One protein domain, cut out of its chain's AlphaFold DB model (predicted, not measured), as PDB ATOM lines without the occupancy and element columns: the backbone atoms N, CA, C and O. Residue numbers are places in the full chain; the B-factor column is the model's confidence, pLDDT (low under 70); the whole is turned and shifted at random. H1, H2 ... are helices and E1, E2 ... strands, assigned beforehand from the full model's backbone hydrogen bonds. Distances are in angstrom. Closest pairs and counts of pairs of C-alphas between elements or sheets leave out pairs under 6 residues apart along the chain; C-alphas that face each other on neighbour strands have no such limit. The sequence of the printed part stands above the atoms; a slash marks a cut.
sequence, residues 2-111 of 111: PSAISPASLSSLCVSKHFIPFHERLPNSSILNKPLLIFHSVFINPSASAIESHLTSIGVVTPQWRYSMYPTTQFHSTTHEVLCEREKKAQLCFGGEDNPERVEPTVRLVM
ATOM      1  N   PRO A   2     121.062 118.844 162.300       54.41
ATOM      2  CA  PRO A   2     121.034 117.470 162.791       54.41
ATOM      3  C   PRO A   2     121.534 117.448 164.241       54.41
ATOM      4  O   PRO A   2     122.485 118.154 164.575       54.41
ATOM      5  N   SER A   3     120.866 116.690 165.111       60.16
ATOM      6  CA  SER A   3     121.282 116.530 166.506       60.16
ATOM      7  C   SER A   3     122.710 115.988 166.553       60.16
ATOM      8  O   SER A   3     123.012 114.999 165.881       60.16
ATOM      9  N   ALA A   4     123.587 116.639 167.318       70.19
ATOM     10  CA  ALA A   4     124.952 116.172 167.508       70.19
ATOM     11  C   ALA A   4     124.922 114.789 168.174       70.19
ATOM     12  O   ALA A   4     124.310 114.622 169.229       70.19
ATOM     13  N   ILE A   5     125.555 113.803 167.539       87.44
ATOM     14  CA  ILE A   5     125.749 112.472 168.116       87.44
ATOM     15  C   ILE A   5     127.142 112.393 168.734       87.44
ATOM     16  O   ILE A   5     128.105 112.940 168.192       87.44
ATOM     17  N   SER A   6     127.244 111.702 169.863       89.56
ATOM     18  CA  SER A   6     128.518 111.426 170.521       89.56
ATOM     19  C   SER A   6     128.869 109.951 170.348       89.56
ATOM     20  O   SER A   6     127.991 109.105 170.546       89.56
ATOM     21  N   PRO A   7     130.116 109.627 169.968       92.19
ATOM     22  CA  PRO A   7     130.566 108.247 169.939       92.19
ATOM     23  C   PRO A   7     130.694 107.685 171.362       92.19
ATOM     24  O   PRO A   7     130.871 108.436 172.325       92.19
ATOM     25  N   ALA A   8     130.642 106.359 171.487       91.62
ATOM     26  CA  ALA A   8     130.952 105.649 172.724       91.62
ATOM     27  C   ALA A   8     132.338 106.057 173.260       91.62
ATOM     28  O   ALA A   8     133.273 106.297 172.489       91.62
ATOM     29  N   SER A   9     132.490 106.121 174.586       92.50
ATOM     30  CA  SER A   9     133.790 106.426 175.187       92.50
ATOM     31  C   SER A   9     134.783 105.302 174.905       92.50
ATOM     32  O   SER A   9     134.406 104.135 174.791       92.50
ATOM     33  N   LEU A  10     136.075 105.635 174.864       91.94
ATOM     34  CA  LEU A  10     137.134 104.645 174.626       91.94
ATOM     35  C   LEU A  10     137.110 103.496 175.645       91.94
ATOM     36  O   LEU A  10     137.395 102.361 175.288       91.94
ATOM     37  N   SER A  11     136.726 103.776 176.892       93.25
ATOM     38  CA  SER A  11     136.590 102.771 177.953       93.25
ATOM     39  C   SER A  11     135.467 101.758 177.715       93.25
ATOM     40  O   SER A  11     135.551 100.644 178.224       93.25
ATOM     41  N   SER A  12     134.421 102.129 176.970       90.25
ATOM     42  CA  SER A  12     133.283 101.258 176.645       90.25
ATOM     43  C   SER A  12     133.320 100.727 175.211       90.25
ATOM     44  O   SER A  12     132.466  99.930 174.828       90.25
ATOM     45  N   LEU A  13     134.262 101.205 174.395       93.19
ATOM     46  CA  LEU A  13     134.336 100.880 172.981       93.19
ATOM     47  C   LEU A  13     134.808  99.436 172.796       93.19
ATOM     48  O   LEU A  13     135.929  99.079 173.151       93.19
ATOM     49  N   CYS A  14     133.954  98.613 172.197       93.12
ATOM     50  CA  CYS A  14     134.298  97.252 171.813       93.12
ATOM     51  C   CYS A  14     134.791  97.237 170.361       93.12
ATOM     52  O   CYS A  14     134.149  97.810 169.476       93.12
ATOM     53  N   VAL A  15     135.923  96.576 170.109       95.25
ATOM     54  CA  VAL A  15     136.548  96.513 168.783       95.25
ATOM     55  C   VAL A  15     136.904  95.072 168.445       95.25
ATOM     56  O   VAL A  15     137.696  94.449 169.152       95.25
ATOM     57  N   SER A  16     136.373  94.557 167.335       95.94
ATOM     58  CA  SER A  16     136.904  93.333 166.728       95.94
ATOM     59  C   SER A  16     138.041  93.682 165.780       95.94
ATOM     60  O   SER A  16     137.938  94.611 164.978       95.94
ATOM     61  N   LYS A  17     139.123  92.910 165.858       97.06
ATOM     62  CA  LYS A  17     140.303  93.051 165.008       97.06
ATOM     63  C   LYS A  17     140.499  91.759 164.234       97.06
ATOM     64  O   LYS A  17     140.680  90.707 164.843       97.06
ATOM     65  N   HIS A  18     140.515  91.853 162.912       97.06
ATOM     66  CA  HIS A  18     140.744  90.709 162.041       97.06
ATOM     67  C   HIS A  18     141.915  90.988 161.113       97.06
ATOM     68  O   HIS A  18     142.023  92.069 160.537       97.06
ATOM     69  N   PHE A  19     142.798  90.008 160.974       97.31
ATOM     70  CA  PHE A  19     143.822  90.033 159.947       97.31
ATOM     71  C   PHE A  19     143.391  89.079 158.846       97.31
ATOM     72  O   PHE A  19     143.222  87.893 159.108       97.31
ATOM     73  N   ILE A  20     143.187  89.609 157.644       96.56
ATOM     74  CA  ILE A  20     142.753  88.817 156.498       96.56
ATOM     75  C   ILE A  20     143.966  88.643 155.580       96.56
ATOM     76  O   ILE A  20     144.508  89.652 155.102       96.56
ATOM     77  N   PRO A  21     144.441  87.410 155.348       94.75
ATOM     78  CA  PRO A  21     145.586  87.187 154.488       94.75
ATOM     79  C   PRO A  21     145.270  87.541 153.033       94.75
ATOM     80  O   PRO A  21     144.113  87.669 152.621       94.75
ATOM     81  N   PHE A  22     146.332  87.743 152.261       95.31
ATOM     82  CA  PHE A  22     146.249  87.859 150.813       95.31
ATOM     83  C   PHE A  22     145.482  86.669 150.222       95.31
ATOM     84  O   PHE A  22     145.738  85.525 150.600       95.31
ATOM     85  N   HIS A  23     144.595  86.932 149.265       95.56
ATOM     86  CA  HIS A  23     143.881  85.887 148.538       95.56
ATOM     87  C   HIS A  23     143.775  86.242 147.053       95.56
ATOM     88  O   HIS A  23     143.147  87.233 146.690       95.56
ATOM     89  N   GLU A  24     144.413  85.447 146.194       94.00
ATOM     90  CA  GLU A  24     144.490  85.639 144.738       94.00
ATOM     91  C   GLU A  24     144.931  87.030 144.258       94.00
ATOM     92  O   GLU A  24     146.109  87.257 144.020       94.00
ATOM     93  N   ARG A  25     143.994  87.953 144.022       91.69
ATOM     94  CA  ARG A  25     144.261  89.338 143.589       91.69
ATOM     95  C   ARG A  25     143.845  90.361 144.642       91.69
ATOM     96  O   ARG A  25     143.928  91.562 144.398       91.69
ATOM     97  N   LEU A  26     143.401  89.888 145.802       94.00
ATOM     98  CA  LEU A  26     142.935  90.692 146.915       94.00
ATOM     99  C   LEU A  26     144.070  90.818 147.933       94.00
ATOM    100  O   LEU A  26     144.420  89.845 148.607       94.00
ATOM    101  N   PRO A  27     144.670  92.013 148.065       93.25
ATOM    102  CA  PRO A  27     145.813  92.190 148.945       93.25
ATOM    103  C   PRO A  27     145.457  92.126 150.438       93.25
ATOM    104  O   PRO A  27     146.323  91.816 151.262       93.25
ATOM    105  N   ASN A  28     144.190  92.399 150.774       94.88
ATOM    106  CA  ASN A  28     143.625  92.355 152.123       94.88
ATOM    107  C   ASN A  28     144.539  93.035 153.168       94.88
ATOM    108  O   ASN A  28     145.101  94.101 152.905       94.88
ATOM    109  N   SER A  29     144.693  92.458 154.363       94.88
ATOM    110  CA  SER A  29     145.516  93.034 155.438       94.88
ATOM    111  C   SER A  29     147.020  92.878 155.205       94.88
ATOM    112  O   SER A  29     147.810  93.600 155.817       94.88
ATOM    113  N   SER A  30     147.427  91.953 154.333       90.56
ATOM    114  CA  SER A  30     148.823  91.514 154.205       90.56
ATOM    115  C   SER A  30     149.738  92.566 153.589       90.56
ATOM    116  O   SER A  30     150.872  92.716 154.033       90.56
ATOM    117  N   ILE A  31     149.251  93.335 152.612       89.81
ATOM    118  CA  ILE A  31     150.091  94.288 151.868       89.81
ATOM    119  C   ILE A  31     150.593  95.463 152.723       89.81
ATOM    120  O   ILE A  31     151.708  95.935 152.529       89.81
ATOM    121  N   LEU A  32     149.781  95.936 153.674       90.62
ATOM    122  CA  LEU A  32     150.107  97.076 154.540       90.62
ATOM    123  C   LEU A  32     150.295  96.672 156.007       90.62
ATOM    124  O   LEU A  32     150.526  97.542 156.845       90.62
ATOM    125  N   ASN A  33     150.162  95.382 156.326       93.62
ATOM    126  CA  ASN A  33     150.113  94.871 157.696       93.62
ATOM    127  C   ASN A  33     149.096  95.633 158.577       93.62
ATOM    128  O   ASN A  33     149.350  95.948 159.742       93.62
ATOM    129  N   LYS A  34     147.939  95.981 157.992       93.81
ATOM    130  CA  LYS A  34     146.858  96.715 158.661       93.81
ATOM    131  C   LYS A  34     145.624  95.818 158.790       93.81
ATOM    132  O   LYS A  34     145.137  95.317 157.777       93.81
ATOM    133  N   PRO A  35     145.107  95.606 160.009       96.25
ATOM    134  CA  PRO A  35     143.936  94.767 160.233       96.25
ATOM    135  C   PRO A  35     142.650  95.461 159.766       96.25
ATOM    136  O   PRO A  35     142.569  96.690 159.733       96.25
ATOM    137  N   LEU A  36     141.615  94.664 159.518       95.88
ATOM    138  CA  LEU A  36     140.235  95.130 159.563       95.88
ATOM    139  C   LEU A  36     139.858  95.426 161.023       95.88
ATOM    140  O   LEU A  36     140.067  94.587 161.905       95.88
ATOM    141  N   LEU A  37     139.285  96.605 161.263       96.31
ATOM    142  CA  LEU A  37     138.741  97.009 162.559       96.31
ATOM    143  C   LEU A  37     137.229  97.179 162.443       96.31
ATOM    144  O   LEU A  37     136.755  97.930 161.594       96.31
ATOM    145  N   ILE A  38     136.486  96.503 163.316       95.00
ATOM    146  CA  ILE A  38     135.036  96.657 163.437       95.00
ATOM    147  C   ILE A  38     134.762  97.262 164.805       95.00
ATOM    148  O   ILE A  38     134.976  96.614 165.829       95.00
ATOM    149  N   PHE A  39     134.315  98.512 164.807       93.88
ATOM    150  CA  PHE A  39     133.912  99.223 166.011       93.88
ATOM    151  C   PHE A  39     132.431  98.958 166.276       93.88
ATOM    152  O   PHE A  39     131.580  99.267 165.440       93.88
ATOM    153  N   HIS A  40     132.122  98.381 167.432       91.12
ATOM    154  CA  HIS A  40     130.760  97.980 167.777       91.12
ATOM    155  C   HIS A  40     130.051  99.071 168.568       91.12
ATOM    156  O   HIS A  40     130.649  99.690 169.448       91.12
ATOM    157  N   SER A  41     128.766  99.277 168.272       89.19
ATOM    158  CA  SER A  41     127.880 100.188 169.015       89.19
ATOM    159  C   SER A  41     128.451 101.600 169.207       89.19
ATOM    160  O   SER A  41     128.299 102.202 170.266       89.19
ATOM    161  N   VAL A  42     129.122 102.134 168.176       92.06
ATOM    162  CA  VAL A  42     129.789 103.448 168.240       92.06
ATOM    163  C   VAL A  42     128.796 104.564 168.534       92.06
ATOM    164  O   VAL A  42     129.105 105.460 169.309       92.06
ATOM    165  N   PHE A  43     127.605 104.510 167.941       90.94
ATOM    166  CA  PHE A  43     126.568 105.521 168.108       90.94
ATOM    167  C   PHE A  43     125.257 104.876 168.556       90.94
ATOM    168  O   PHE A  43     124.903 103.790 168.097       90.94
ATOM    169  N   ILE A  44     124.502 105.580 169.400       88.25
ATOM    170  CA  ILE A  44     123.180 105.145 169.866       88.25
ATOM    171  C   ILE A  44     122.114 105.728 168.937       88.25
ATOM    172  O   ILE A  44     121.963 106.946 168.856       88.25
ATOM    173  N   ASN A  45     121.378 104.855 168.239       85.50
ATOM    174  CA  ASN A  45     120.278 105.207 167.330       85.50
ATOM    175  C   ASN A  45     120.575 106.387 166.374       85.50
ATOM    176  O   ASN A  45     119.777 107.328 166.279       85.50
ATOM    177  N   PRO A  46     121.712 106.381 165.652       90.88
ATOM    178  CA  PRO A  46     122.075 107.505 164.803       90.88
ATOM    179  C   PRO A  46     121.177 107.615 163.559       90.88
ATOM    180  O   PRO A  46     120.715 106.631 162.974       90.88
ATOM    181  N   SER A  47     120.994 108.845 163.076       91.00
ATOM    182  CA  SER A  47     120.581 109.067 161.686       91.00
ATOM    183  C   SER A  47     121.811 109.079 160.776       91.00
ATOM    184  O   SER A  47     122.883 109.503 161.205       91.00
ATOM    185  N   ALA A  48     121.660 108.683 159.508       91.06
ATOM    186  CA  ALA A  48     122.756 108.750 158.534       91.06
ATOM    187  C   ALA A  48     123.357 110.168 158.442       91.06
ATOM    188  O   ALA A  48     124.570 110.336 158.502       91.06
ATOM    189  N   SER A  49     122.507 111.204 158.419       92.50
ATOM    190  CA  SER A  49     122.955 112.603 158.399       92.50
ATOM    191  C   SER A  49     123.734 113.008 159.652       92.50
ATOM    192  O   SER A  49     124.628 113.847 159.560       92.50
ATOM    193  N   ALA A  50     123.417 112.437 160.817       92.50
ATOM    194  CA  ALA A  50     124.166 112.709 162.039       92.50
ATOM    195  C   ALA A  50     125.556 112.055 162.015       92.50
ATOM    196  O   ALA A  50     126.523 112.702 162.413       92.50
ATOM    197  N   ILE A  51     125.672 110.825 161.489       92.31
ATOM    198  CA  ILE A  51     126.969 110.153 161.289       92.31
ATOM    199  C   ILE A  51     127.841 110.979 160.347       92.31
ATOM    200  O   ILE A  51     128.972 111.307 160.685       92.31
ATOM    201  N   GLU A  52     127.307 111.378 159.196       93.31
ATOM    202  CA  GLU A  52     128.058 112.173 158.219       93.31
ATOM    203  C   GLU A  52     128.479 113.533 158.763       93.31
ATOM    204  O   GLU A  52     129.621 113.944 158.562       93.31
ATOM    205  N   SER A  53     127.584 114.219 159.482       92.62
ATOM    206  CA  SER A  53     127.910 115.497 160.122       92.62
ATOM    207  C   SER A  53     129.037 115.324 161.139       92.62
ATOM    208  O   SER A  53     129.958 116.138 161.179       92.62
ATOM    209  N   HIS A  54     129.000 114.240 161.923       93.00
ATOM    210  CA  HIS A  54     130.064 113.914 162.865       93.00
ATOM    211  C   HIS A  54     131.387 113.637 162.141       93.00
ATOM    212  O   HIS A  54     132.376 114.307 162.427       93.00
ATOM    213  N   LEU A  55     131.409 112.734 161.156       92.56
ATOM    214  CA  LEU A  55     132.617 112.413 160.386       92.56
ATOM    215  C   LEU A  55     133.215 113.652 159.700       92.56
ATOM    216  O   LEU A  55     134.424 113.867 159.765       92.56
ATOM    217  N   THR A  56     132.362 114.509 159.133       93.69
ATOM    218  CA  THR A  56     132.771 115.787 158.529       93.69
ATOM    219  C   THR A  56     133.387 116.727 159.567       93.69
ATOM    220  O   THR A  56     134.408 117.348 159.289       93.69
ATOM    221  N   SER A  57     132.817 116.806 160.776       93.50
ATOM    222  CA  SER A  57     133.366 117.638 161.859       93.50
ATOM    223  C   SER A  57     134.733 117.164 162.363       93.50
ATOM    224  O   SER A  57     135.544 117.988 162.776       93.50
ATOM    225  N   ILE A  58     135.001 115.854 162.304       93.00
ATOM    226  CA  ILE A  58     136.300 115.266 162.658       93.00
ATOM    227  C   ILE A  58     137.334 115.513 161.548       93.00
ATOM    228  O   ILE A  58     138.519 115.661 161.836       93.00
ATOM    229  N   GLY A  59     136.901 115.569 160.283       92.88
ATOM    230  CA  GLY A  59     137.740 115.964 159.146       92.88
ATOM    231  C   GLY A  59     138.775 114.924 158.699       92.88
ATOM    232  O   GLY A  59     139.664 115.250 157.918       92.88
ATOM    233  N   VAL A  60     138.680 113.679 159.183       88.75
ATOM    234  CA  VAL A  60     139.606 112.579 158.829       88.75
ATOM    235  C   VAL A  60     139.132 111.794 157.604       88.75
ATOM    236  O   VAL A  60     139.944 111.243 156.866       88.75
ATOM    237  N   VAL A  61     137.819 111.743 157.375       90.69
ATOM    238  CA  VAL A  61     137.210 111.091 156.212       90.69
ATOM    239  C   VAL A  61     136.198 112.026 155.571       90.69
ATOM    240  O   VAL A  61     135.541 112.805 156.259       90.69
ATOM    241  N   THR A  62     136.038 111.906 154.257       90.06
ATOM    242  CA  THR A  62     135.015 112.633 153.503       90.06
ATOM    243  C   THR A  62     133.895 111.662 153.144       90.06
ATOM    244  O   THR A  62     134.144 110.757 152.347       90.06
ATOM    245  N   PRO A  63     132.670 111.816 153.682       87.75
ATOM    246  CA  PRO A  63     131.540 110.985 153.274       87.75
ATOM    247  C   PRO A  63     131.297 111.097 151.763       87.75
ATOM    248  O   PRO A  63     131.224 112.205 151.235       87.75
ATOM    249  N   GLN A  64     131.208 109.964 151.061       87.00
ATOM    250  CA  GLN A  64     131.041 109.941 149.600       87.00
ATOM    251  C   GLN A  64     129.653 109.457 149.165       87.00
ATOM    252  O   GLN A  64     129.072 110.025 148.243       87.00
ATOM    253  N   TRP A  65     129.104 108.419 149.806       85.12
ATOM    254  CA  TRP A  65     127.852 107.796 149.370       85.12
ATOM    255  C   TRP A  65     127.014 107.208 150.511       85.12
ATOM    256  O   TRP A  65     127.531 106.824 151.557       85.12
ATOM    257  N   ARG A  66     125.703 107.078 150.253       88.75
ATOM    258  CA  ARG A  66     124.736 106.324 151.067       88.75
ATOM    259  C   ARG A  66     124.093 105.237 150.213       88.75
ATOM    260  O   ARG A  66     123.060 105.473 149.593       88.75
ATOM    261  N   TYR A  67     124.694 104.056 150.185       83.88
ATOM    262  CA  TYR A  67     124.162 102.914 149.444       83.88
ATOM    263  C   TYR A  67     124.244 101.640 150.278       83.88
ATOM    264  O   TYR A  67     124.977 101.572 151.263       83.88
ATOM    265  N   SER A  68     123.470 100.631 149.880       81.25
ATOM    266  CA  SER A  68     123.683  99.266 150.350       81.25
ATOM    267  C   SER A  68     125.019  98.731 149.835       81.25
ATOM    268  O   SER A  68     125.536  99.204 148.824       81.25
ATOM    269  N   MET A  69     125.544  97.701 150.497       82.81
ATOM    270  CA  MET A  69     126.733  96.998 150.020       82.81
ATOM    271  C   MET A  69     126.520  96.434 148.614       82.81
ATOM    272  O   MET A  69     125.442  95.922 148.297       82.81
ATOM    273  N   TYR A  70     127.561  96.514 147.786       83.50
ATOM    274  CA  TYR A  70     127.579  95.856 146.486       83.50
ATOM    275  C   TYR A  70     127.590  94.329 146.658       83.50
ATOM    276  O   TYR A  70     128.205  93.829 147.599       83.50
ATOM    277  N   PRO A  71     126.937  93.577 145.754       83.06
ATOM    278  CA  PRO A  71     126.905  92.117 145.817       83.06
ATOM    279  C   PRO A  71     128.181  91.456 145.273       83.06
ATOM    280  O   PRO A  71     128.254  90.234 145.229       83.06
ATOM    281  N   THR A  72     129.146  92.246 144.804       86.56
ATOM    282  CA  THR A  72     130.378  91.778 144.164       86.56
ATOM    283  C   THR A  72     131.594  92.350 144.872       86.56
ATOM    284  O   THR A  72     131.622  93.550 145.166       86.56
ATOM    285  N   THR A  73     132.626  91.531 145.049       90.19
ATOM    286  CA  THR A  73     133.899  91.963 145.618       90.19
ATOM    287  C   THR A  73     134.541  93.077 144.810       90.19
ATOM    288  O   THR A  73     134.683  93.018 143.588       90.19
ATOM    289  N   GLN A  74     134.994  94.087 145.543       89.19
ATOM    290  CA  GLN A  74     135.822  95.173 145.050       89.19
ATOM    291  C   GLN A  74     136.892  95.501 146.091       89.19
ATOM    292  O   GLN A  74     136.723  95.234 147.282       89.19
ATOM    293  N   PHE A  75     137.993  96.105 145.652       89.75
ATOM    294  CA  PHE A  75     139.007  96.642 146.551       89.75
ATOM    295  C   PHE A  75     139.480  98.011 146.066       89.75
ATOM    296  O   PHE A  75     139.434  98.323 144.876       89.75
ATOM    297  N   HIS A  76     139.973  98.816 147.001       88.44
ATOM    298  CA  HIS A  76     140.556 100.120 146.721       88.44
ATOM    299  C   HIS A  76     142.083 100.031 146.808       88.44
ATOM    300  O   HIS A  76     142.631  99.706 147.859       88.44
ATOM    301  N   SER A  77     142.789 100.311 145.710       88.19
ATOM    302  CA  SER A  77     144.258 100.229 145.658       88.19
ATOM    303  C   SER A  77     144.971 101.453 146.243       88.19
ATOM    304  O   SER A  77     146.141 101.361 146.606       88.19
ATOM    305  N   THR A  78     144.288 102.596 146.336       89.50
ATOM    306  CA  THR A  78     144.889 103.893 146.698       89.50
ATOM    307  C   THR A  78     144.264 104.556 147.923       89.50
ATOM    308  O   THR A  78     144.754 105.597 148.355       89.50
ATOM    309  N   THR A  79     143.205 103.983 148.504       88.31
ATOM    310  CA  THR A  79     142.509 104.573 149.655       88.31
ATOM    311  C   THR A  79     142.123 103.530 150.693       88.31
ATOM    312  O   THR A  79     141.857 102.374 150.371       88.31
ATOM    313  N   HIS A  80     142.064 103.966 151.949       89.19
ATOM    314  CA  HIS A  80     141.353 103.252 153.003       89.19
ATOM    315  C   HIS A  80     139.879 103.669 152.994       89.19
ATOM    316  O   HIS A  80     139.551 104.792 152.612       89.19
ATOM    317  N   GLU A  81     139.000 102.769 153.420       90.50
ATOM    318  CA  GLU A  81     137.560 103.006 153.481       90.50
ATOM    319  C   GLU A  81     137.077 102.942 154.933       90.50
ATOM    320  O   GLU A  81     137.540 102.113 155.721       90.50
ATOM    321  N   VAL A  82     136.140 103.826 155.279       93.44
ATOM    322  CA  VAL A  82     135.371 103.757 156.522       93.44
ATOM    323  C   VAL A  82     133.913 103.542 156.150       93.44
ATOM    324  O   VAL A  82     133.293 104.400 155.525       93.44
ATOM    325  N   LEU A  83     133.373 102.401 156.563       92.19
ATOM    326  CA  LEU A  83     131.970 102.045 156.391       92.19
ATOM    327  C   LEU A  83     131.226 102.285 157.703       92.19
ATOM    328  O   LEU A  83     131.689 101.889 158.774       92.19
ATOM    329  N   CYS A  84     130.064 102.927 157.624       91.56
ATOM    330  CA  CYS A  84     129.175 103.127 158.764       91.56
ATOM    331  C   CYS A  84     127.825 102.481 158.473       91.56
ATOM    332  O   CYS A  84     127.153 102.830 157.505       91.56
ATOM    333  N   GLU A  85     127.430 101.551 159.333       88.25
ATOM    334  CA  GLU A  85     126.166 100.833 159.233       88.25
ATOM    335  C   GLU A  85     125.143 101.462 160.188       88.25
ATOM    336  O   GLU A  85     125.465 101.812 161.324       88.25
ATOM    337  N   ARG A  86     123.925 101.685 159.691       85.38
ATOM    338  CA  ARG A  86     122.841 102.375 160.411       85.38
ATOM    339  C   ARG A  86     121.516 101.618 160.327       85.38
ATOM    340  O   ARG A  86     120.534 102.046 160.929       85.38
ATOM    341  N   GLU A  87     121.450 100.541 159.560       77.06
ATOM    342  CA  GLU A  87     120.250  99.727 159.474       77.06
ATOM    343  C   GLU A  87     120.239  98.693 160.602       77.06
ATOM    344  O   GLU A  87     121.177  98.526 161.373       77.06
ATOM    345  N   LYS A  88     119.113  98.005 160.786       76.25
ATOM    346  CA  LYS A  88     118.976  97.065 161.915       76.25
ATOM    347  C   LYS A  88     119.921  95.864 161.806       76.25
ATOM    348  O   LYS A  88     120.166  95.185 162.806       76.25
ATOM    349  N   LYS A  89     120.372  95.549 160.591       85.00
ATOM    350  CA  LYS A  89     121.203  94.389 160.285       85.00
ATOM    351  C   LYS A  89     121.880  94.576 158.929       85.00
ATOM    352  O   LYS A  89     121.178  94.741 157.933       85.00
ATOM    353  N   ALA A  90     123.188  94.358 158.872       87.62
ATOM    354  CA  ALA A  90     123.896  94.121 157.620       87.62
ATOM    355  C   ALA A  90     124.706  92.824 157.691       87.62
ATOM    356  O   ALA A  90     125.237  92.453 158.738       87.62
ATOM    357  N   GLN A  91     124.771  92.126 156.561       89.62
ATOM    358  CA  GLN A  91     125.705  91.026 156.345       89.62
ATOM    359  C   GLN A  91     126.807  91.562 155.450       89.62
ATOM    360  O   GLN A  91     126.522  92.087 154.375       89.62
ATOM    361  N   LEU A  92     128.035  91.487 155.940       92.19
ATOM    362  CA  LEU A  92     129.205  91.989 155.241       92.19
ATOM    363  C   LEU A  92     130.105  90.807 154.905       92.19
ATOM    364  O   LEU A  92     130.107  89.812 155.624       92.19
ATOM    365  N   CYS A  93     130.874  90.939 153.834       94.19
ATOM    366  CA  CYS A  93     131.925  90.005 153.468       94.19
ATOM    367  C   CYS A  93     133.202  90.813 153.258       94.19
ATOM    368  O   CYS A  93     133.260  91.686 152.392       94.19
ATOM    369  N   PHE A  94     134.210  90.554 154.083       94.69
ATOM    370  CA  PHE A  94     135.528  91.154 153.950       94.69
ATOM    371  C   PHE A  94     136.530  90.076 153.560       94.69
ATOM    372  O   PHE A  94     136.613  89.044 154.223       94.69
ATOM    373  N   GLY A  95     137.327  90.334 152.525       94.62
ATOM    374  CA  GLY A  95     138.394  89.429 152.094       94.62
ATOM    375  C   GLY A  95     138.160  88.688 150.780       94.62
ATOM    376  O   GLY A  95     139.092  88.011 150.347       94.62
ATOM    377  N   GLY A  96     136.987  88.841 150.156       94.38
ATOM    378  CA  GLY A  96     136.572  88.143 148.931       94.38
ATOM    379  C   GLY A  96     135.617  86.984 149.211       94.38
ATOM    380  O   GLY A  96     135.813  86.271 150.193       94.38
ATOM    381  N   GLU A  97     134.597  86.773 148.375       93.00
ATOM    382  CA  GLU A  97     133.598  85.706 148.589       93.00
ATOM    383  C   GLU A  97     134.219  84.307 148.494       93.00
ATOM    384  O   GLU A  97     133.883  83.422 149.283       93.00
ATOM    385  N   ASP A  98     135.177  84.135 147.583       93.12
ATOM    386  CA  ASP A  98     135.885  82.869 147.364       93.12
ATOM    387  C   ASP A  98     137.015  82.628 148.376       93.12
ATOM    388  O   ASP A  98     137.571  81.531 148.454       93.12
ATOM    389  N   ASN A  99     137.338  83.628 149.204       95.19
ATOM    390  CA  ASN A  99     138.383  83.494 150.204       95.19
ATOM    391  C   ASN A  99     137.891  82.623 151.376       95.19
ATOM    392  O   ASN A  99     136.932  83.001 152.058       95.19
ATOM    393  N   PRO A 100     138.533  81.475 151.672       95.44
ATOM    394  CA  PRO A 100     138.153  80.633 152.808       95.44
ATOM    395  C   PRO A 100     138.427  81.296 154.167       95.44
ATOM    396  O   PRO A 100     137.826  80.909 155.165       95.44
ATOM    397  N   GLU A 101     139.303  82.304 154.212       95.88
ATOM    398  CA  GLU A 101     139.657  83.071 155.414       95.88
ATOM    399  C   GLU A 101     138.940  84.431 155.479       95.88
ATOM    400  O   GLU A 101     139.332  85.326 156.235       95.88
ATOM    401  N   ARG A 102     137.888  84.612 154.670       95.88
ATOM    402  CA  ARG A 102     137.057  85.817 154.706       95.88
ATOM    403  C   ARG A 102     136.390  86.004 156.066       95.88
ATOM    404  O   ARG A 102     136.103  85.058 156.800       95.88
ATOM    405  N   VAL A 103     136.095  87.256 156.380       96.19
ATOM    406  CA  VAL A 103     135.399  87.648 157.603       96.19
ATOM    407  C   VAL A 103     133.992  88.077 157.222       96.19
ATOM    408  O   VAL A 103     133.815  89.074 156.521       96.19
ATOM    409  N   GLU A 104     132.993  87.334 157.699       95.00
ATOM    410  CA  GLU A 104     131.578  87.555 157.376       95.00
ATOM    411  C   GLU A 104     130.762  87.964 158.609       95.00
ATOM    412  O   GLU A 104     130.005  87.163 159.169       95.00
ATOM    413  N   PRO A 105     130.917  89.203 159.107       92.00
ATOM    414  CA  PRO A 105     130.178  89.634 160.269       92.00
ATOM    415  C   PRO A 105     128.729  89.930 159.877       92.00
ATOM    416  O   PRO A 105     128.432  90.614 158.894       92.00
ATOM    417  N   THR A 106     127.809  89.471 160.720       89.56
ATOM    418  CA  THR A 106     126.465  90.041 160.775       89.56
ATOM    419  C   THR A 106     126.470  91.153 161.816       89.56
ATOM    420  O   THR A 106     126.406  90.876 163.015       89.56
ATOM    421  N   VAL A 107     126.540  92.403 161.367       82.62
ATOM    422  CA  VAL A 107     126.411  93.566 162.253       82.62
ATOM    423  C   VAL A 107     124.934  93.857 162.494       82.62
ATOM    424  O   VAL A 107     124.100  93.664 161.606       82.62
ATOM    425  N   ARG A 108     124.590  94.235 163.726       75.69
ATOM    426  CA  ARG A 108     123.221  94.551 164.146       75.69
ATOM    427  C   ARG A 108     123.245  95.761 165.057       75.69
ATOM    428  O   ARG A 108     124.083  95.830 165.954       75.69
ATOM    429  N   LEU A 109     122.266  96.641 164.892       67.25
ATOM    430  CA  LEU A 109     121.961  97.631 165.913       67.25
ATOM    431  C   LEU A 109     121.326  96.920 167.109       67.25
ATOM    432  O   LEU A 109     120.276  96.285 166.984       67.25
ATOM    433  N   VAL A 110     121.982  97.011 168.261       60.44
ATOM    434  CA  VAL A 110     121.392  96.613 169.539       60.44
ATOM    435  C   VAL A 110     120.500  97.770 169.988       60.44
ATOM    436  O   VAL A 110     120.974  98.902 170.079       60.44
ATOM    437  N   MET A 111     119.205  97.485 170.160       49.78
ATOM    438  CA  MET A 111     118.202  98.444 170.642       49.78
ATOM    439  C   MET A 111     118.346  98.708 172.135       49.78
ATOM    440  O   MET A 111     118.642  97.734 172.865       49.78
TER     441      MET A 111
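What this domain is: This is residues 2 to 111 of the 111 residues of the protein "Uncharacterized protein YjlB" of Valsa mali (UniProt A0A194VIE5). The model has little regular structure: long loops join two small two-stranded hairpins, E1 with E2 and E3 with E4, and helix H1 lies toward one end of the long axis, with the loop of residues 19 to 35 at the other. Of 110 printed residues, 27 are in named elements, E1, E2, H1, E3, E4 along the chain; the class is mixed and both sheets are antiparallel. It is compact, radius of gyration of the C-alphas 14.8 A, spanning 44 by 28 by 28 A.

Where its parts are: E1, residues 14 to 18, begins at C-alpha (134.298, 97.252, 171.813) and is 13.4 A long; E2, 36 to 40, is 12.9 A. H1, 48 to 58, is 15.6 A. E3 is 89 to 91, 6.9 A; E4, 106 to 108, 6.5 A, ends at (123.221, 94.551, 164.146).

How they stand to each other: In hairpin E1 and E2, at 159 degrees, N 16 and O 38 are 2.9 A apart, within hydrogen-bond range. In hairpin E3 and E4, at 165 degrees, N 90 and O 107 are within range at 3.0 A. E2 and E4 are only just apart, closest C-alphas 8.3 A. In H1 every O i to N i+4 pair is within range.

The domain as a whole: The C-alphas farthest apart, Ser 3 and Glu 24, are 44.3 A apart. The printed part has no cut. Links E1 to E2, H1 to E3 and E3 to E4 are long. Residues 2 to 3 and 109 to 111 have pLDDT under 70.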